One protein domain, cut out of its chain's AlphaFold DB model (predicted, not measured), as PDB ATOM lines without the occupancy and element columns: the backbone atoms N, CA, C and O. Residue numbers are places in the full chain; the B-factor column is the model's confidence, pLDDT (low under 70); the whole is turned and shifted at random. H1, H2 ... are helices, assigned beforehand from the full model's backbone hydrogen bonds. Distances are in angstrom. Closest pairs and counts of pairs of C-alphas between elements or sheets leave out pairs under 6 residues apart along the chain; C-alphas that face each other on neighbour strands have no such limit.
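This is residues 4 to 142 of the 265 residues of the protein "Histidine kinase" of Streptomyces sp. 2321.6 (UniProt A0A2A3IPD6). What would one see first in this model? Four long helices, H3 to H6, pack side by side in an up-and-down bundle, and a fifth, H2, splays away from them like one arm of a V: it touches H3 and H5 with residues 39 to 44, while residues 22 to 24 and 26 to 34 of H2 stick out. The first printed stretch, with the short H1, passes one end of the bundle. What are the counts and the size? The printed part has 139 residues with six named helices, H1 to H6 in order, and no named strand, and its class is all helix. It is compact, with a radius of gyration of the C-alphas of 16.0 A and spans of 50 by 35 by 24 A.

Where do the first helices lie? H1 is residues 12 to 15, with C-alpha 12 at (238.672, 420.154, 291.992). H2 is residues 22 to 45, 34.4 A long from first to last C-alpha, beginning at C-alpha 22 (244.844, 426.617, 308.982). H3, the longest helix by residues, is residues 52 to 76 and 36.4 A long. Where do the others follow? H4 is residues 80 to 99, 28.9 A, and H5 is residues 103 to 120, 25.9 A. H6 is residues 123 to 140, 25.4 A, ending at C-alpha 140 (267.129, 399.033, 294.928).

How near does H1 come to the others? H1 is close to H3 but not clearly touching; their closest C-alphas, Leu 15 and Leu 76, are 7.0 A apart. How does H2 stand? Residues 40 to 44 alone touch H3, closest at the C-alphas of Leu 44 and Arg 54, 6.2 A, opposite ways at a shallow tilt of 26 degrees. Residues 39 to 43 alone touch H5, closest at the C-alphas of Leu 39 and Pro 105, 6.0 A. How do H3 to H6 stand? H3 and H4 form a hairpin, a shallow tilt of 21 degrees, with the C-alphas of Phe 71 and Ser 83 closest at 5.6 A. H5, the hub, forms hairpins with H4, closest at the C-alphas of Ala 94 and Ala 106, 4.5 A, and with H6, closest at those of Ala 114 and Ala 130, 4.1 A. H3 and H6 are apart. What do the backbones show? Every O i to N i+4 pair is within hydrogen-bond range in H2, H3, H4, H5 and H6, while H1 is too short for such a pair.

How far does it reach? The two C-alphas farthest apart, those of Asn 4 and Gly 51, are 53.2 A apart. Is it continuous? The printed part has no cut; the links from H3 to H4, H4 to H5 and H5 to H6 are tight, and those from H1 to H2 and H2 to H3 are short. Where is confidence low? The mean pLDDT of the printed part is 77.9, and residues 4 to 6, 11 to 20, 47 to 49 and 142 are under 70.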
ATOM      1  N   ASN A   4     234.090 406.519 283.174       69.50
ATOM      2  CA  ASN A   4     234.631 405.460 284.022       69.50
ATOM      3  C   ASN A   4     235.393 406.058 285.211       69.50
ATOM      4  O   ASN A   4     236.273 406.908 285.042       69.50
ATOM      5  N   TYR A   5     235.070 405.593 286.420       66.31
ATOM      6  CA  TYR A   5     235.730 405.990 287.672       66.31
ATOM      7  C   TYR A   5     237.268 405.909 287.568       66.31
ATOM      8  O   TYR A   5     237.984 406.782 288.053       66.31
ATOM      9  N   TRP A   6     237.765 404.928 286.813       62.44
ATOM     10  CA  TRP A   6     239.181 404.661 286.551       62.44
ATOM     11  C   TRP A   6     239.936 405.763 285.791       62.44
ATOM     12  O   TRP A   6     241.148 405.917 285.967       62.44
ATOM     13  N   THR A   7     239.245 406.533 284.950       70.19
ATOM     14  CA  THR A   7     239.844 407.583 284.106       70.19
ATOM     15  C   THR A   7     239.465 408.989 284.560       70.19
ATOM     16  O   THR A   7     239.995 409.969 284.034       70.19
ATOM     17  N   ARG A   8     238.552 409.125 285.532       71.50
ATOM     18  CA  ARG A   8     238.172 410.429 286.076       71.50
ATOM     19  C   ARG A   8     239.290 411.003 286.939       71.50
ATOM     20  O   ARG A   8     239.828 410.350 287.830       71.50
ATOM     21  N   TRP A   9     239.603 412.266 286.674       73.25
ATOM     22  CA  TRP A   9     240.452 413.066 287.544       73.25
ATOM     23  C   TRP A   9     239.724 413.325 288.873       73.25
ATOM     24  O   TRP A   9     238.510 413.570 288.836       73.25
ATOM     25  N   PRO A  10     240.422 413.321 290.023       71.62
ATOM     26  CA  PRO A  10     239.821 413.704 291.296       71.62
ATOM     27  C   PRO A  10     239.168 415.096 291.228       71.62
ATOM     28  O   PRO A  10     239.524 415.956 290.409       71.62
ATOM     29  N   LEU A  11     238.147 415.309 292.059       69.12
ATOM     30  CA  LEU A  11     237.370 416.547 292.064       69.12
ATOM     31  C   LEU A  11     238.271 417.767 292.311       69.12
ATOM     32  O   LEU A  11     239.327 417.693 292.935       69.12
ATOM     33  N   ARG A  12     237.881 418.931 291.779       68.56
ATOM     34  CA  ARG A  12     238.672 420.154 291.992       68.56
ATOM     35  C   ARG A  12     238.661 420.552 293.465       68.56
ATOM     36  O   ARG A  12     239.718 420.909 293.974       68.56
ATOM     37  N   GLU A  13     237.523 420.396 294.142       68.25
ATOM     38  CA  GLU A  13     237.421 420.656 295.576       68.25
ATOM     39  C   GLU A  13     238.323 419.716 296.388       68.25
ATOM     40  O   GLU A  13     238.949 420.183 297.330       68.25
ATOM     41  N   SER A  14     238.493 418.444 295.991       65.00
ATOM     42  CA  SER A  14     239.392 417.515 296.702       65.00
ATOM     43  C   SER A  14     240.877 417.837 296.509       65.00
ATOM     44  O   SER A  14     241.699 417.558 297.379       65.00
ATOM     45  N   LEU A  15     241.240 418.447 295.378       64.25
ATOM     46  CA  LEU A  15     242.611 418.887 295.103       64.25
ATOM     47  C   LEU A  15     242.936 420.250 295.722       64.25
ATOM     48  O   LEU A  15     244.113 420.526 295.994       64.25
ATOM     49  N   SER A  16     241.917 421.091 295.901       66.38
ATOM     50  CA  SER A  16     242.014 422.403 296.531       66.38
ATOM     51  C   SER A  16     242.179 422.270 298.048       66.38
ATOM     52  O   SER A  16     241.720 421.316 298.665       66.38
ATOM     53  N   ARG A  17     242.851 423.238 298.680       62.50
ATOM     54  CA  ARG A  17     242.940 423.310 300.153       62.50
ATOM     55  C   ARG A  17     241.734 424.023 300.777       62.50
ATOM     56  O   ARG A  17     241.792 424.387 301.950       62.50
ATOM     57  N   GLU A  18     240.686 424.269 300.000       62.66
ATOM     58  CA  GLU A  18     239.493 424.968 300.464       62.66
ATOM     59  C   GLU A  18     238.787 424.107 301.521       62.66
ATOM     60  O   GLU A  18     238.566 422.914 301.333       62.66
ATOM     61  N   GLY A  19     238.533 424.688 302.697       60.81
ATOM     62  CA  GLY A  19     237.954 423.977 303.844       60.81
ATOM     63  C   GLY A  19     238.948 423.224 304.744       60.81
ATOM     64  O   GLY A  19     238.534 422.641 305.743       60.81
ATOM     65  N   VAL A  20     240.256 423.243 304.453       68.31
ATOM     66  CA  VAL A  20     241.268 422.675 305.362       68.31
ATOM     67  C   VAL A  20     241.606 423.686 306.458       68.31
ATOM     68  O   VAL A  20     241.965 424.825 306.161       68.31
ATOM     69  N   SER A  21     241.545 423.272 307.730       76.00
ATOM     70  CA  SER A  21     241.900 424.148 308.852       76.00
ATOM     71  C   SER A  21     243.329 424.689 308.714       76.00
ATOM     72  O   SER A  21     244.257 423.964 308.332       76.00
ATOM     73  N   GLY A  22     243.529 425.968 309.055       75.00
ATOM     74  CA  GLY A  22     244.844 426.617 308.982       75.00
ATOM     75  C   GLY A  22     245.928 425.844 309.744       75.00
ATOM     76  O   GLY A  22     247.049 425.709 309.252       75.00
ATOM     77  N   ALA A  23     245.565 425.234 310.876       74.38
ATOM     78  CA  ALA A  23     246.435 424.364 311.662       74.38
ATOM     79  C   ALA A  23     246.959 423.163 310.857       74.38
ATOM     80  O   ALA A  23     248.162 422.910 310.843       74.38
ATOM     81  N   ARG A  24     246.102 422.457 310.107       73.50
ATOM     82  CA  ARG A  24     246.524 421.300 309.297       73.50
ATOM     83  C   ARG A  24     247.444 421.719 308.145       73.50
ATOM     84  O   ARG A  24     248.382 420.997 307.806       73.50
ATOM     85  N   VAL A  25     247.220 422.903 307.568       75.75
ATOM     86  CA  VAL A  25     248.114 423.472 306.545       75.75
ATOM     87  C   VAL A  25     249.492 423.790 307.129       75.75
ATOM     88  O   VAL A  25     250.504 423.494 306.489       75.75
ATOM     89  N   TRP A  26     249.535 424.371 308.327       75.25
ATOM     90  CA  TRP A  26     250.776 424.674 309.038       75.25
ATOM     91  C   TRP A  26     251.536 423.417 309.446       75.25
ATOM     92  O   TRP A  26     252.721 423.323 309.137       75.25
ATOM     93  N   ILE A  27     250.857 422.418 310.016       77.06
ATOM     94  CA  ILE A  27     251.451 421.114 310.349       77.06
ATOM     95  C   ILE A  27     252.054 420.476 309.093       77.06
ATOM     96  O   ILE A  27     253.219 420.092 309.091       77.06
ATOM     97  N   GLY A  28     251.315 420.440 307.978       75.50
ATOM     98  CA  GLY A  28     251.829 419.884 306.726       75.50
ATOM     99  C   GLY A  28     253.042 420.642 306.165       75.50
ATOM    100  O   GLY A  28     253.918 420.031 305.554       75.50
ATOM    101  N   ARG A  29     253.122 421.965 306.360       78.50
ATOM    102  CA  ARG A  29     254.312 422.757 306.002       78.50
ATOM    103  C   ARG A  29     255.484 422.453 306.931       78.50
ATOM    104  O   ARG A  29     256.575 422.222 306.426       78.50
ATOM    105  N   ALA A  30     255.248 422.408 308.241       76.06
ATOM    106  CA  ALA A  30     256.264 422.105 309.242       76.06
ATOM    107  C   ALA A  30     256.876 420.718 309.006       76.06
ATOM    108  O   ALA A  30     258.089 420.608 308.882       76.06
ATOM    109  N   VAL A  31     256.044 419.690 308.806       77.56
ATOM    110  CA  VAL A  31     256.501 418.328 308.488       77.56
ATOM    111  C   VAL A  31     257.373 418.317 307.230       77.56
ATOM    112  O   VAL A  31     258.444 417.721 307.238       77.56
ATOM    113  N   ARG A  32     256.980 419.021 306.159       79.69
ATOM    114  CA  ARG A  32     257.800 419.106 304.935       79.69
ATOM    115  C   ARG A  32     259.140 419.792 305.174       79.69
ATOM    116  O   ARG A  32     260.141 419.332 304.638       79.69
ATOM    117  N   VAL A  33     259.161 420.880 305.943       78.94
ATOM    118  CA  VAL A  33     260.402 421.592 306.281       78.94
ATOM    119  C   VAL A  33     261.321 420.693 307.103       78.94
ATOM    120  O   VAL A  33     262.496 420.593 306.772       78.94
ATOM    121  N   VAL A  34     260.786 419.987 308.099       81.69
ATOM    122  CA  VAL A  34     261.548 419.047 308.936       81.69
ATOM    123  C   VAL A  34     262.110 417.895 308.103       81.69
ATOM    124  O   VAL A  34     263.296 417.600 308.206       81.69
ATOM    125  N   VAL A  35     261.303 417.286 307.228       77.94
ATOM    126  CA  VAL A  35     261.755 416.200 306.343       77.94
ATOM    127  C   VAL A  35     262.847 416.685 305.389       77.94
ATOM    128  O   VAL A  35     263.867 416.018 305.246       77.94
ATOM    129  N   LEU A  36     262.679 417.856 304.764       79.25
ATOM    130  CA  LEU A  36     263.702 418.424 303.880       79.25
ATOM    131  C   LEU A  36     264.983 418.770 304.642       79.25
ATOM    132  O   LEU A  36     266.065 418.436 304.173       79.25
ATOM    133  N   ALA A  37     264.877 419.387 305.819       81.81
ATOM    134  CA  ALA A  37     266.032 419.704 306.654       81.81
ATOM    135  C   ALA A  37     266.783 418.432 307.080       81.81
ATOM    136  O   ALA A  37     268.004 418.382 306.959       81.81
ATOM    137  N   GLY A  38     266.061 417.385 307.489       82.31
ATOM    138  CA  GLY A  38     266.640 416.084 307.830       82.31
ATOM    139  C   GLY A  38     267.327 415.412 306.641       82.31
ATOM    140  O   GLY A  38     268.444 414.921 306.773       82.31
ATOM    141  N   LEU A  39     266.713 415.450 305.455       80.50
ATOM    142  CA  LEU A  39     267.314 414.916 304.232       80.50
ATOM    143  C   LEU A  39     268.592 415.672 303.830       80.50
ATOM    144  O   LEU A  39     269.585 415.032 303.480       80.50
ATOM    145  N   VAL A  40     268.602 417.008 303.924       82.00
ATOM    146  CA  VAL A  40     269.808 417.820 303.674       82.00
ATOM    147  C   VAL A  40     270.884 417.451 304.690       82.00
ATOM    148  O   VAL A  40     272.023 417.189 304.311       82.00
ATOM    149  N   TRP A  41     270.520 417.369 305.970       81.94
ATOM    150  CA  TRP A  41     271.442 417.039 307.052       81.94
ATOM    151  C   TRP A  41     272.111 415.675 306.853       81.94
ATOM    152  O   TRP A  41     273.338 415.585 306.882       81.94
ATOM    153  N   ILE A  42     271.326 414.627 306.583       78.88
ATOM    154  CA  ILE A  42     271.831 413.263 306.348       78.88
ATOM    155  C   ILE A  42     272.745 413.228 305.119       78.88
ATOM    156  O   ILE A  42     273.797 412.595 305.143       78.88
ATOM    157  N   THR A  43     272.384 413.949 304.057       78.31
ATOM    158  CA  THR A  43     273.189 413.992 302.829       78.31
ATOM    159  C   THR A  43     274.519 414.724 303.042       78.31
ATOM    160  O   THR A  43     275.543 414.307 302.509       78.31
ATOM    161  N   LEU A  44     274.534 415.787 303.854       76.94
ATOM    162  CA  LEU A  44     275.742 416.564 304.158       76.94
ATOM    163  C   LEU A  44     276.676 415.881 305.169       76.94
ATOM    164  O   LEU A  44     277.889 416.089 305.107       76.94
ATOM    165  N   THR A  45     276.121 415.095 306.094       76.19
ATOM    166  CA  THR A  45     276.876 414.349 307.120       76.19
ATOM    167  C   THR A  45     277.327 412.964 306.653       76.19
ATOM    168  O   THR A  45     278.159 412.340 307.309       76.19
ATOM    169  N   GLY A  46     276.829 412.491 305.506       71.06
ATOM    170  CA  GLY A  46     277.201 411.206 304.925       71.06
ATOM    171  C   GLY A  46     278.667 411.149 304.453       71.06
ATOM    172  O   GLY A  46     279.159 412.107 303.851       71.06
ATOM    173  N   PRO A  47     279.364 410.013 304.648       62.00
ATOM    174  CA  PRO A  47     280.784 409.867 304.305       62.00
ATOM    175  C   PRO A  47     281.073 409.887 302.791       62.00
ATOM    176  O   PRO A  47     282.222 410.057 302.399       62.00
ATOM    177  N   GLY A  48     280.050 409.735 301.939       63.25
ATOM    178  CA  GLY A  48     280.192 409.659 300.478       63.25
ATOM    179  C   GLY A  48     280.304 410.999 299.741       63.25
ATOM    180  O   GLY A  48     280.690 411.011 298.575       63.25
ATOM    181  N   PHE A  49     280.001 412.133 300.386       65.44
ATOM    182  CA  PHE A  49     279.991 413.447 299.730       65.44
ATOM    183  C   PHE A  49     281.012 414.399 300.362       65.44
ATOM    184  O   PHE A  49     280.751 415.039 301.387       65.44
ATOM    185  N   THR A  50     282.172 414.545 299.719       72.75
ATOM    186  CA  THR A  50     283.215 415.516 300.085       72.75
ATOM    187  C   THR A  50     283.368 416.603 299.010       72.75
ATOM    188  O   THR A  50     283.069 416.395 297.831       72.75
ATOM    189  N   GLY A  51     283.766 417.815 299.420       77.44
ATOM    190  CA  GLY A  51     284.005 418.950 298.516       77.44
ATOM    191  C   GLY A  51     282.798 419.333 297.644       77.44
ATOM    192  O   GLY A  51     281.696 419.566 298.147       77.44
ATOM    193  N   TRP A  52     283.005 419.379 296.323       77.25
ATOM    194  CA  TRP A  52     281.990 419.737 295.319       77.25
ATOM    195  C   TRP A  52     280.771 418.801 295.288       77.25
ATOM    196  O   TRP A  52     279.686 419.231 294.889       77.25
ATOM    197  N   GLY A  53     280.897 417.563 295.782       75.88
ATOM    198  CA  GLY A  53     279.779 416.618 295.872       75.88
ATOM    199  C   GLY A  53     278.628 417.123 296.752       75.88
ATOM    200  O   GLY A  53     277.464 416.892 296.437       75.88
ATOM    201  N   ARG A  54     278.925 417.897 297.807       77.44
ATOM    202  CA  ARG A  54     277.898 418.495 298.683       77.44
ATOM    203  C   ARG A  54     277.110 419.597 297.982       77.44
ATOM    204  O   ARG A  54     275.898 419.691 298.148       77.44
ATOM    205  N   VAL A  55     277.791 420.404 297.168       80.56
ATOM    206  CA  VAL A  55     277.155 421.462 296.371       80.56
ATOM    207  C   VAL A  55     276.234 420.841 295.321       80.56
ATOM    208  O   VAL A  55     275.087 421.266 295.191       80.56
ATOM    209  N   ALA A  56     276.691 419.783 294.641       81.00
ATOM    210  CA  ALA A  56     275.879 419.032 293.686       81.00
ATOM    211  C   ALA A  56     274.647 418.384 294.346       81.00
ATOM    212  O   ALA A  56     273.548 418.466 293.799       81.00
ATOM    213  N   ALA A  57     274.795 417.815 295.546       77.56
ATOM    214  CA  ALA A  57     273.686 417.232 296.299       77.56
ATOM    215  C   ALA A  57     272.637 418.283 296.711       77.56
ATOM    216  O   ALA A  57     271.441 418.089 296.483       77.56
ATOM    217  N   CYS A  58     273.072 419.432 297.242       81.12
ATOM    218  CA  CYS A  58     272.180 420.548 297.568       81.12
ATOM    219  C   CYS A  58     271.460 421.091 296.324       81.12
ATOM    220  O   CYS A  58     270.253 421.340 296.371       81.12
ATOM    221  N   ALA A  59     272.173 421.234 295.202       83.25
ATOM    222  CA  ALA A  59     271.591 421.674 293.937       83.25
ATOM    223  C   ALA A  59     270.547 420.672 293.415       83.25
ATOM    224  O   ALA A  59     269.429 421.070 293.089       83.25
ATOM    225  N   GLY A  60     270.858 419.371 293.412       81.00
ATOM    226  CA  GLY A  60     269.916 418.316 293.024       81.00
ATOM    227  C   GLY A  60     268.657 418.307 293.895       81.00
ATOM    228  O   GLY A  60     267.539 418.154 293.399       81.00
ATOM    229  N   MET A  61     268.808 418.561 295.193       80.81
ATOM    230  CA  MET A  61     267.688 418.626 296.124       80.81
ATOM    231  C   MET A  61     266.817 419.872 295.901       80.81
ATOM    232  O   MET A  61     265.588 419.772 295.885       80.81
ATOM    233  N   ALA A  62     267.430 421.026 295.619       83.94
ATOM    234  CA  ALA A  62     266.711 422.239 295.226       83.94
ATOM    235  C   ALA A  62     265.938 422.049 293.909       83.94
ATOM    236  O   ALA A  62     264.758 422.402 293.828       83.94
ATOM    237  N   VAL A  63     266.561 421.423 292.903       84.25
ATOM    238  CA  VAL A  63     265.908 421.068 291.632       84.25
ATOM    239  C   VAL A  63     264.723 420.139 291.884       84.25
ATOM    240  O   VAL A  63     263.631 420.401 291.384       84.25
ATOM    241  N   THR A  64     264.881 419.120 292.730       80.06
ATOM    242  CA  THR A  64     263.794 418.192 293.083       80.06
ATOM    243  C   THR A  64     262.607 418.933 293.701       80.06
ATOM    244  O   THR A  64     261.463 418.714 293.302       80.06
ATOM    245  N   VAL A  65     262.851 419.882 294.613       81.75
ATOM    246  CA  VAL A  65     261.791 420.718 295.207       81.75
ATOM    247  C   VAL A  65     261.090 421.584 294.151       81.75
ATOM    248  O   VAL A  65     259.865 421.733 294.193       81.75
ATOM    249  N   LEU A  66     261.826 422.143 293.186       83.31
ATOM    250  CA  LEU A  66     261.246 422.928 292.090       83.31
ATOM    251  C   LEU A  66     260.386 422.067 291.160       83.31
ATOM    252  O   LEU A  66     259.256 422.455 290.852       83.31
ATOM    253  N   VAL A  67     260.872 420.886 290.775       81.81
ATOM    254  CA  VAL A  67     260.130 419.910 289.962       81.81
ATOM    255  C   VAL A  67     258.855 419.487 290.682       81.81
ATOM    256  O   VAL A  67     257.779 419.475 290.087       81.81
ATOM    257  N   PHE A  68     258.939 419.247 291.989       79.31
ATOM    258  CA  PHE A  68     257.791 418.928 292.824       79.31
ATOM    259  C   PHE A  68     256.772 420.076 292.840       79.31
ATOM    260  O   PHE A  68     255.582 419.864 292.612       79.31
ATOM    261  N   ARG A  69     257.208 421.332 293.012       81.88
ATOM    262  CA  ARG A  69     256.308 422.499 292.906       81.88
ATOM    263  C   ARG A  69     255.671 422.619 291.520       81.88
ATOM    264  O   ARG A  69     254.486 422.949 291.432       81.88
ATOM    265  N   GLY A  70     256.430 422.341 290.461       76.00
ATOM    266  CA  GLY A  70     255.940 422.275 289.085       76.00
ATOM    267  C   GLY A  70     254.857 421.211 288.922       76.00
ATOM    268  O   GLY A  70     253.774 421.514 288.422       76.00
ATOM    269  N   PHE A  71     255.098 420.001 289.436       77.56
ATOM    270  CA  PHE A  71     254.153 418.887 289.395       77.56
ATOM    271  C   PHE A  71     252.837 419.255 290.084       77.56
ATOM    272  O   PHE A  71     251.761 419.058 289.518       77.56
ATOM    273  N   PHE A  72     252.902 419.873 291.268       74.88
ATOM    274  CA  PHE A  72     251.708 420.333 291.983       74.88
ATOM    275  C   PHE A  72     250.917 421.382 291.187       74.88
ATOM    276  O   PHE A  72     249.688 421.318 291.147       74.88
ATOM    277  N   ARG A  73     251.594 422.325 290.515       76.44
ATOM    278  CA  ARG A  73     250.926 423.333 289.671       76.44
ATOM    279  C   ARG A  73     250.276 422.720 288.426       76.44
ATOM    280  O   ARG A  73     249.131 423.047 288.126       76.44
ATOM    281  N   MET A  74     250.968 421.821 287.726       75.25
ATOM    282  CA  MET A  74     250.463 421.202 286.487       75.25
ATOM    283  C   MET A  74     249.294 420.251 286.742       75.25
ATOM    284  O   MET A  74     248.313 420.231 285.995       75.25
ATOM    285  N   THR A  75     249.355 419.540 287.863       71.88
ATOM    286  CA  THR A  75     248.299 418.644 288.336       71.88
ATOM    287  C   THR A  75     247.046 419.422 288.743       71.88
ATOM    288  O   THR A  75     245.930 419.005 288.431       71.88
ATOM    289  N   LEU A  76     247.202 420.606 289.349       70.50
ATOM    290  CA  LEU A  76     246.079 421.513 289.609       70.50
ATOM    291  C   LEU A  76     245.463 422.049 288.304       70.50
ATOM    292  O   LEU A  76     244.242 422.160 288.188       70.50
ATOM    293  N   ALA A  77     246.297 422.303 287.291       75.31
ATOM    294  CA  ALA A  77     245.867 422.703 285.952       75.31
ATOM    295  C   ALA A  77     245.260 421.554 285.115       75.31
ATOM    296  O   ALA A  77     244.868 421.792 283.973       75.31
ATOM    297  N   ARG A  78     245.156 420.328 285.662       72.19
ATOM    298  CA  ARG A  78     244.632 419.118 284.993       72.19
ATOM    299  C   ARG A  78     245.336 418.782 283.669       72.19
ATOM    300  O   ARG A  78     244.728 418.212 282.765       72.19
ATOM    301  N   ARG A  79     246.620 419.128 283.536       75.81
ATOM    302  CA  ARG A  79     247.410 418.793 282.344       75.81
ATOM    303  C   ARG A  79     248.131 417.458 282.553       75.81
ATOM    304  O   ARG A  79     249.196 417.415 283.158       75.81
ATOM    305  N   LEU A  80     247.550 416.383 282.020       73.38
ATOM    306  CA  LEU A  80     248.037 414.997 282.134       73.38
ATOM    307  C   LEU A  80     249.499 414.816 281.693       73.38
ATOM    308  O   LEU A  80     250.339 414.401 282.486       73.38
ATOM    309  N   TRP A  81     249.808 415.164 280.443       78.06
ATOM    310  CA  TRP A  81     251.127 414.958 279.835       78.06
ATOM    311  C   TRP A  81     252.295 415.628 280.580       78.06
ATOM    312  O   TRP A  81     253.257 414.929 280.903       78.06
ATOM    313  N   PRO A  82     252.246 416.932 280.927       81.00
ATOM    314  CA  PRO A  82     253.333 417.549 281.685       81.00
ATOM    315  C   PRO A  82     253.427 417.015 283.119       81.00
ATOM    316  O   PRO A  82     254.530 416.943 283.652       81.00
ATOM    317  N   SER A  83     252.318 416.593 283.743       79.88
ATOM    318  CA  SER A  83     252.374 415.925 285.050       79.88
ATOM    319  C   SER A  83     253.097 414.578 284.972       79.88
ATOM    320  O   SER A  83     253.914 414.295 285.843       79.88
ATOM    321  N   ILE A  84     252.861 413.778 283.925       80.38
ATOM    322  CA  ILE A  84     253.574 412.506 283.710       80.38
ATOM    323  C   ILE A  84     255.066 412.762 283.456       80.38
ATOM    324  O   ILE A  84     255.904 412.100 284.063       80.38
ATOM    325  N   GLY A  85     255.413 413.758 282.632       83.56
ATOM    326  CA  GLY A  85     256.812 414.126 282.381       83.56
ATOM    327  C   GLY A  85     257.551 414.574 283.648       83.56
ATOM    328  O   GLY A  85     258.662 414.126 283.915       83.56
ATOM    329  N   LEU A  86     256.910 415.399 284.482       83.25
ATOM    330  CA  LEU A  86     257.474 415.828 285.766       83.25
ATOM    331  C   LEU A  86     257.561 414.678 286.779       83.25
ATOM    332  O   LEU A  86     258.508 414.633 287.559       83.25
ATOM    333  N   PHE A  87     256.612 413.740 286.763       82.62
ATOM    334  CA  PHE A  87     256.682 412.528 287.580       82.62
ATOM    335  C   PHE A  87     257.869 411.647 287.176       82.62
ATOM    336  O   PHE A  87     258.652 411.244 288.032       82.62
ATOM    337  N   ALA A  88     258.050 411.407 285.874       84.88
ATOM    338  CA  ALA A  88     259.195 410.662 285.358       84.88
ATOM    339  C   ALA A  88     260.522 411.330 285.754       84.88
ATOM    340  O   ALA A  88     261.455 410.642 286.160       84.88
ATOM    341  N   LEU A  89     260.581 412.667 285.732       86.81
ATOM    342  CA  LEU A  89     261.746 413.429 286.186       86.81
ATOM    343  C   LEU A  89     262.025 413.248 287.689       86.81
ATOM    344  O   LEU A  89     263.183 413.130 288.080       86.81
ATOM    345  N   LEU A  90     260.990 413.190 288.537       85.81
ATOM    346  CA  LEU A  90     261.147 412.918 289.974       85.81
ATOM    347  C   LEU A  90     261.652 411.496 290.237       85.81
ATOM    348  O   LEU A  90     262.535 411.306 291.072       85.81
ATOM    349  N   VAL A  91     261.128 410.506 289.508       85.25
ATOM    350  CA  VAL A  91     261.612 409.122 289.595       85.25
ATOM    351  C   VAL A  91     263.068 409.041 289.129       85.25
ATOM    352  O   VAL A  91     263.888 408.448 289.823       85.25
ATOM    353  N   ALA A  92     263.422 409.696 288.020       86.00
ATOM    354  CA  ALA A  92     264.798 409.763 287.531       86.00
ATOM    355  C   ALA A  92     265.746 410.440 288.537       86.00
ATOM    356  O   ALA A  92     266.859 409.963 288.750       86.00
ATOM    357  N   ALA A  93     265.298 411.505 289.212       85.56
ATOM    358  CA  ALA A  93     266.066 412.139 290.282       85.56
ATOM    359  C   ALA A  93     266.319 411.176 291.457       85.56
ATOM    360  O   ALA A  93     267.425 411.154 291.991       85.56
ATOM    361  N   ALA A  94     265.342 410.334 291.820       85.31
ATOM    362  CA  ALA A  94     265.515 409.312 292.858       85.31
ATOM    363  C   ALA A  94     266.580 408.273 292.480       85.31
ATOM    364  O   ALA A  94     267.443 407.965 293.301       85.31
ATOM    365  N   PHE A  95     266.591 407.810 291.225       85.25
ATOM    366  CA  PHE A  95     267.682 406.973 290.714       85.25
ATOM    367  C   PHE A  95     269.033 407.698 290.783       85.25
ATOM    368  O   PHE A  95     270.013 407.110 291.232       85.25
ATOM    369  N   GLY A  96     269.086 408.981 290.408       83.62
ATOM    370  CA  GLY A  96     270.301 409.796 290.511       83.62
ATOM    371  C   GLY A  96     270.865 409.852 291.935       83.62
ATOM    372  O   GLY A  96     272.065 409.661 292.125       83.62
ATOM    373  N   PHE A  97     270.007 410.032 292.944       83.06
ATOM    374  CA  PHE A  97     270.419 409.979 294.352       83.06
ATOM    375  C   PHE A  97     270.899 408.585 294.773       83.06
ATOM    376  O   PHE A  97     271.904 408.487 295.476       83.06
ATOM    377  N   ALA A  98     270.235 407.518 294.318       83.81
ATOM    378  CA  ALA A  98     270.634 406.144 294.620       83.81
ATOM    379  C   ALA A  98     272.027 405.817 294.051       83.81
ATOM    380  O   ALA A  98     272.886 405.324 294.784       83.81
ATOM    381  N   PHE A  99     272.285 406.160 292.784       83.88
ATOM    382  CA  PHE A  99     273.593 405.962 292.142       83.88
ATOM    383  C   PHE A  99     274.698 406.824 292.755       83.88
ATOM    384  O   PHE A  99     275.847 406.400 292.805       83.88
ATOM    385  N   ALA A 100     274.355 408.004 293.275       81.19
ATOM    386  CA  ALA A 100     275.291 408.854 294.004       81.19
ATOM    387  C   ALA A 100     275.595 408.347 295.433       81.19
ATOM    388  O   ALA A 100     276.339 408.994 296.163       81.19
ATOM    389  N   GLY A 101     275.015 407.219 295.864       76.44
ATOM    390  CA  GLY A 101     275.206 406.654 297.204       76.44
ATOM    391  C   GLY A 101     274.319 407.282 298.287       76.44
ATOM    392  O   GLY A 101     274.412 406.914 299.458       76.44
ATOM    393  N   ALA A 102     273.414 408.193 297.918       80.69
ATOM    394  CA  ALA A 102     272.463 408.827 298.822       80.69
ATOM    395  C   ALA A 102     271.171 407.987 298.926       80.69
ATOM    396  O   ALA A 102     270.108 408.356 298.423       80.69
ATOM    397  N   GLN A 103     271.261 406.839 299.601       80.44
ATOM    398  CA  GLN A 103     270.169 405.857 299.704       80.44
ATOM    399  C   GLN A 103     268.916 406.410 300.410       80.44
ATOM    400  O   GLN A 103     267.798 406.254 299.926       80.44
ATOM    401  N   VAL A 104     269.092 407.116 301.532       80.88
ATOM    402  CA  VAL A 104     267.974 407.681 302.312       80.88
ATOM    403  C   VAL A 104     267.125 408.678 301.498       80.88
ATOM    404  O   VAL A 104     265.906 408.492 301.443       80.88
ATOM    405  N   PRO A 105     267.692 409.708 300.832       80.19
ATOM    406  CA  PRO A 105     266.890 410.614 300.009       80.19
ATOM    407  C   PRO A 105     266.254 409.926 298.798       80.19
ATOM    408  O   PRO A 105     265.131 410.287 298.451       80.19
ATOM    409  N   ALA A 106     266.900 408.920 298.197       83.19
ATOM    410  CA  ALA A 106     266.303 408.144 297.108       83.19
ATOM    411  C   ALA A 106     265.032 407.401 297.561       83.19
ATOM    412  O   ALA A 106     263.979 407.537 296.935       83.19
ATOM    413  N   ILE A 107     265.103 406.703 298.702       81.75
ATOM    414  CA  ILE A 107     263.965 405.989 299.299       81.75
ATOM    415  C   ILE A 107     262.825 406.955 299.620       81.75
ATOM    416  O   ILE A 107     261.689 406.740 299.195       81.75
ATOM    417  N   VAL A 108     263.116 408.054 300.326       82.12
ATOM    418  CA  VAL A 108     262.091 409.049 300.683       82.12
ATOM    419  C   VAL A 108     261.435 409.633 299.432       82.12
ATOM    420  O   VAL A 108     260.221 409.852 299.423       82.12
ATOM    421  N   LEU A 109     262.203 409.845 298.359       83.12
ATOM    422  CA  LEU A 109     261.685 410.379 297.107       83.12
ATOM    423  C   LEU A 109     260.781 409.376 296.369       83.12
ATOM    424  O   LEU A 109     259.708 409.783 295.922       83.12
ATOM    425  N   TRP A 110     261.128 408.084 296.296       83.56
ATOM    426  CA  TRP A 110     260.237 407.056 295.727       83.56
ATOM    427  C   TRP A 110     258.941 406.906 296.523       83.56
ATOM    428  O   TRP A 110     257.856 406.905 295.935       83.56
ATOM    429  N   CYS A 111     259.034 406.868 297.854       81.12
ATOM    430  CA  CYS A 111     257.872 406.795 298.737       81.12
ATOM    431  C   CYS A 111     256.952 408.012 298.556       81.12
ATOM    432  O   CYS A 111     255.737 407.865 298.401       81.12
ATOM    433  N   ALA A 112     257.525 409.220 298.509       81.06
ATOM    434  CA  ALA A 112     256.768 410.441 298.255       81.06
ATOM    435  C   ALA A 112     256.093 410.415 296.873       81.06
ATOM    436  O   ALA A 112     254.916 410.757 296.763       81.06
ATOM    437  N   CYS A 113     256.802 409.971 295.830       83.19
ATOM    438  CA  CYS A 113     256.249 409.851 294.480       83.19
ATOM    439  C   CYS A 113     255.052 408.892 294.435       83.19
ATOM    440  O   CYS A 113     254.028 409.240 293.846       83.19
ATOM    441  N   ALA A 114     255.142 407.732 295.092       81.44
ATOM    442  CA  ALA A 114     254.062 406.747 295.122       81.44
ATOM    443  C   ALA A 114     252.778 407.305 295.760       81.44
ATOM    444  O   ALA A 114     251.699 407.229 295.168       81.44
ATOM    445  N   VAL A 115     252.900 407.941 296.930       79.06
ATOM    446  CA  VAL A 115     251.757 408.538 297.644       79.06
ATOM    447  C   VAL A 115     251.107 409.654 296.821       79.06
ATOM    448  O   VAL A 115     249.883 409.745 296.733       79.06
ATOM    449  N   ILE A 116     251.912 410.495 296.175       79.56
ATOM    450  CA  ILE A 116     251.417 411.660 295.429       79.56
ATOM    451  C   ILE A 116     250.771 411.260 294.106       79.56
ATOM    452  O   ILE A 116     249.798 411.892 293.684       79.56
ATOM    453  N   ALA A 117     251.281 410.206 293.463       81.25
ATOM    454  CA  ALA A 117     250.637 409.615 292.302       81.25
ATOM    455  C   ALA A 117     249.212 409.166 292.655       81.25
ATOM    456  O   ALA A 117     248.268 409.562 291.972       81.25
ATOM    457  N   LEU A 118     249.042 408.440 293.766       78.25
ATOM    458  CA  LEU A 118     247.743 407.982 294.278       78.25
ATOM    459  C   LEU A 118     246.784 409.126 294.621       78.25
ATOM    460  O   LEU A 118     245.602 409.050 294.279       78.25
ATOM    461  N   GLU A 119     247.287 410.187 295.255       77.88
ATOM    462  CA  GLU A 119     246.473 411.331 295.678       77.88
ATOM    463  C   GLU A 119     245.938 412.142 294.486       77.88
ATOM    464  O   GLU A 119     244.806 412.628 294.532       77.88
ATOM    465  N   ARG A 120     246.747 412.346 293.434       74.38
ATOM    466  CA  ARG A 120     246.459 413.409 292.454       74.38
ATOM    467  C   ARG A 120     246.323 412.988 291.001       74.38
ATOM    468  O   ARG A 120     245.758 413.765 290.230       74.38
ATOM    469  N   LEU A 121     246.816 411.812 290.617       78.12
ATOM    470  CA  LEU A 121     246.613 411.282 289.270       78.12
ATOM    471  C   LEU A 121     245.288 410.495 289.189       78.12
ATOM    472  O   LEU A 121     244.778 409.995 290.195       78.12
ATOM    473  N   PRO A 122     244.700 410.371 287.988       78.81
ATOM    474  CA  PRO A 122     243.560 409.493 287.756       78.81
ATOM    475  C   PRO A 122     243.952 408.054 288.084       78.81
ATOM    476  O   PRO A 122     245.091 407.660 287.850       78.81
ATOM    477  N   LEU A 123     243.017 407.278 288.641       76.62
ATOM    478  CA  LEU A 123     243.313 406.019 289.342       76.62
ATOM    479  C   LEU A 123     244.101 405.013 288.483       76.62
ATOM    480  O   LEU A 123     245.040 404.398 288.975       76.62
ATOM    481  N   SER A 124     243.791 404.929 287.188       76.38
ATOM    482  CA  SER A 124     244.543 404.134 286.202       76.38
ATOM    483  C   SER A 124     246.040 404.477 286.151       76.38
ATOM    484  O   SER A 124     246.890 403.608 286.333       76.38
ATOM    485  N   PHE A 125     246.374 405.752 285.952       78.94
ATOM    486  CA  PHE A 125     247.764 406.217 285.896       78.94
ATOM    487  C   PHE A 125     248.415 406.270 287.277       78.94
ATOM    488  O   PHE A 125     249.606 406.011 287.409       78.94
ATOM    489  N   ALA A 126     247.636 406.574 288.312       81.00
ATOM    490  CA  ALA A 126     248.093 406.632 289.688       81.00
ATOM    491  C   ALA A 126     248.640 405.285 290.165       81.00
ATOM    492  O   ALA A 126     249.734 405.241 290.721       81.00
ATOM    493  N   VAL A 127     247.908 404.195 289.904       81.56
ATOM    494  CA  VAL A 127     248.346 402.836 290.245       81.56
ATOM    495  C   VAL A 127     249.605 402.477 289.462       81.56
ATOM    496  O   VAL A 127     250.570 402.028 290.068       81.56
ATOM    497  N   LEU A 128     249.648 402.748 288.153       84.56
ATOM    498  CA  LEU A 128     250.825 402.454 287.329       84.56
ATOM    499  C   LEU A 128     252.078 403.198 287.826       84.56
ATOM    500  O   LEU A 128     253.135 402.598 288.002       84.56
ATOM    501  N   CYS A 129     251.951 404.496 288.104       82.44
ATOM    502  CA  CYS A 129     253.031 405.328 288.628       82.44
ATOM    503  C   CYS A 129     253.466 404.908 290.041       82.44
ATOM    504  O   CYS A 129     254.661 404.886 290.329       82.44
ATOM    505  N   ALA A 130     252.518 404.556 290.914       82.62
ATOM    506  CA  ALA A 130     252.820 404.087 292.262       82.62
ATOM    507  C   ALA A 130     253.536 402.732 292.240       82.62
ATOM    508  O   ALA A 130     254.546 402.578 292.921       82.62
ATOM    509  N   VAL A 131     253.073 401.791 291.413       85.00
ATOM    510  CA  VAL A 131     253.732 400.494 291.204       85.00
ATOM    511  C   VAL A 131     255.139 400.691 290.645       85.00
ATOM    512  O   VAL A 131     256.066 400.059 291.135       85.00
ATOM    513  N   ALA A 132     255.338 401.601 289.688       85.44
ATOM    514  CA  ALA A 132     256.667 401.887 289.147       85.44
ATOM    515  C   ALA A 132     257.627 402.456 290.212       85.44
ATOM    516  O   ALA A 132     258.765 402.004 290.324       85.44
ATOM    517  N   ALA A 133     257.170 403.418 291.021       83.19
ATOM    518  CA  ALA A 133     257.986 404.020 292.079       83.19
ATOM    519  C   ALA A 133     258.308 403.025 293.209       83.19
ATOM    520  O   ALA A 133     259.446 402.954 293.668       83.19
ATOM    521  N   LEU A 134     257.321 402.234 293.635       84.19
ATOM    522  CA  LEU A 134     257.494 401.222 294.678       84.19
ATOM    523  C   LEU A 134     258.299 400.015 294.187       84.19
ATOM    524  O   LEU A 134     259.080 399.460 294.948       84.19
ATOM    525  N   GLY A 135     258.167 399.644 292.912       82.75
ATOM    526  CA  GLY A 135     259.000 398.629 292.274       82.75
ATOM    527  C   GLY A 135     260.469 399.049 292.229       82.75
ATOM    528  O   GLY A 135     261.336 398.259 292.585       82.75
ATOM    529  N   ALA A 136     260.753 400.311 291.886       82.19
ATOM    530  CA  ALA A 136     262.112 400.854 291.946       82.19
ATOM    531  C   ALA A 136     262.682 400.815 293.375       82.19
ATOM    532  O   ALA A 136     263.811 400.368 293.570       82.19
ATOM    533  N   TYR A 137     261.877 401.199 294.373       81.75
ATOM    534  CA  TYR A 137     262.235 401.061 295.786       81.75
ATOM    535  C   TYR A 137     262.517 399.605 296.182       81.75
ATOM    536  O   TYR A 137     263.511 399.347 296.850       81.75
ATOM    537  N   ALA A 138     261.687 398.652 295.756       83.38
ATOM    538  CA  ALA A 138     261.845 397.246 296.115       83.38
ATOM    539  C   ALA A 138     263.079 396.592 295.476       83.38
ATOM    540  O   ALA A 138     263.703 395.742 296.100       83.38
ATOM    541  N   VAL A 139     263.445 396.990 294.253       83.25
ATOM    542  CA  VAL A 139     264.625 396.457 293.547       83.25
ATOM    543  C   VAL A 139     265.927 397.041 294.099       83.25
ATOM    544  O   VAL A 139     266.932 396.340 294.173       83.25
ATOM    545  N   LEU A 140     265.928 398.326 294.464       77.44
ATOM    546  CA  LEU A 140     267.129 399.033 294.928       77.44
ATOM    547  C   LEU A 140     267.255 399.074 296.454       77.44
ATOM    548  O   LEU A 140     268.312 399.426 296.976       77.44
ATOM    549  N   GLY A 141     266.205 398.707 297.183       71.69
ATOM    550  CA  GLY A 141     266.226 398.573 298.631       71.69
ATOM    551  C   GLY A 141     267.081 397.382 299.049       71.69
ATOM    552  O   GLY A 141     266.794 396.248 298.696       71.69
ATOM    553  N   HIS A 142     268.122 397.632 299.841       66.81
ATOM    554  CA  HIS A 142     268.997 396.582 300.389       66.81
ATOM    555  C   HIS A 142     268.467 396.023 301.727       66.81
ATOM    556  O   HIS A 142     269.221 395.461 302.518       66.81
TER     557      HIS A 142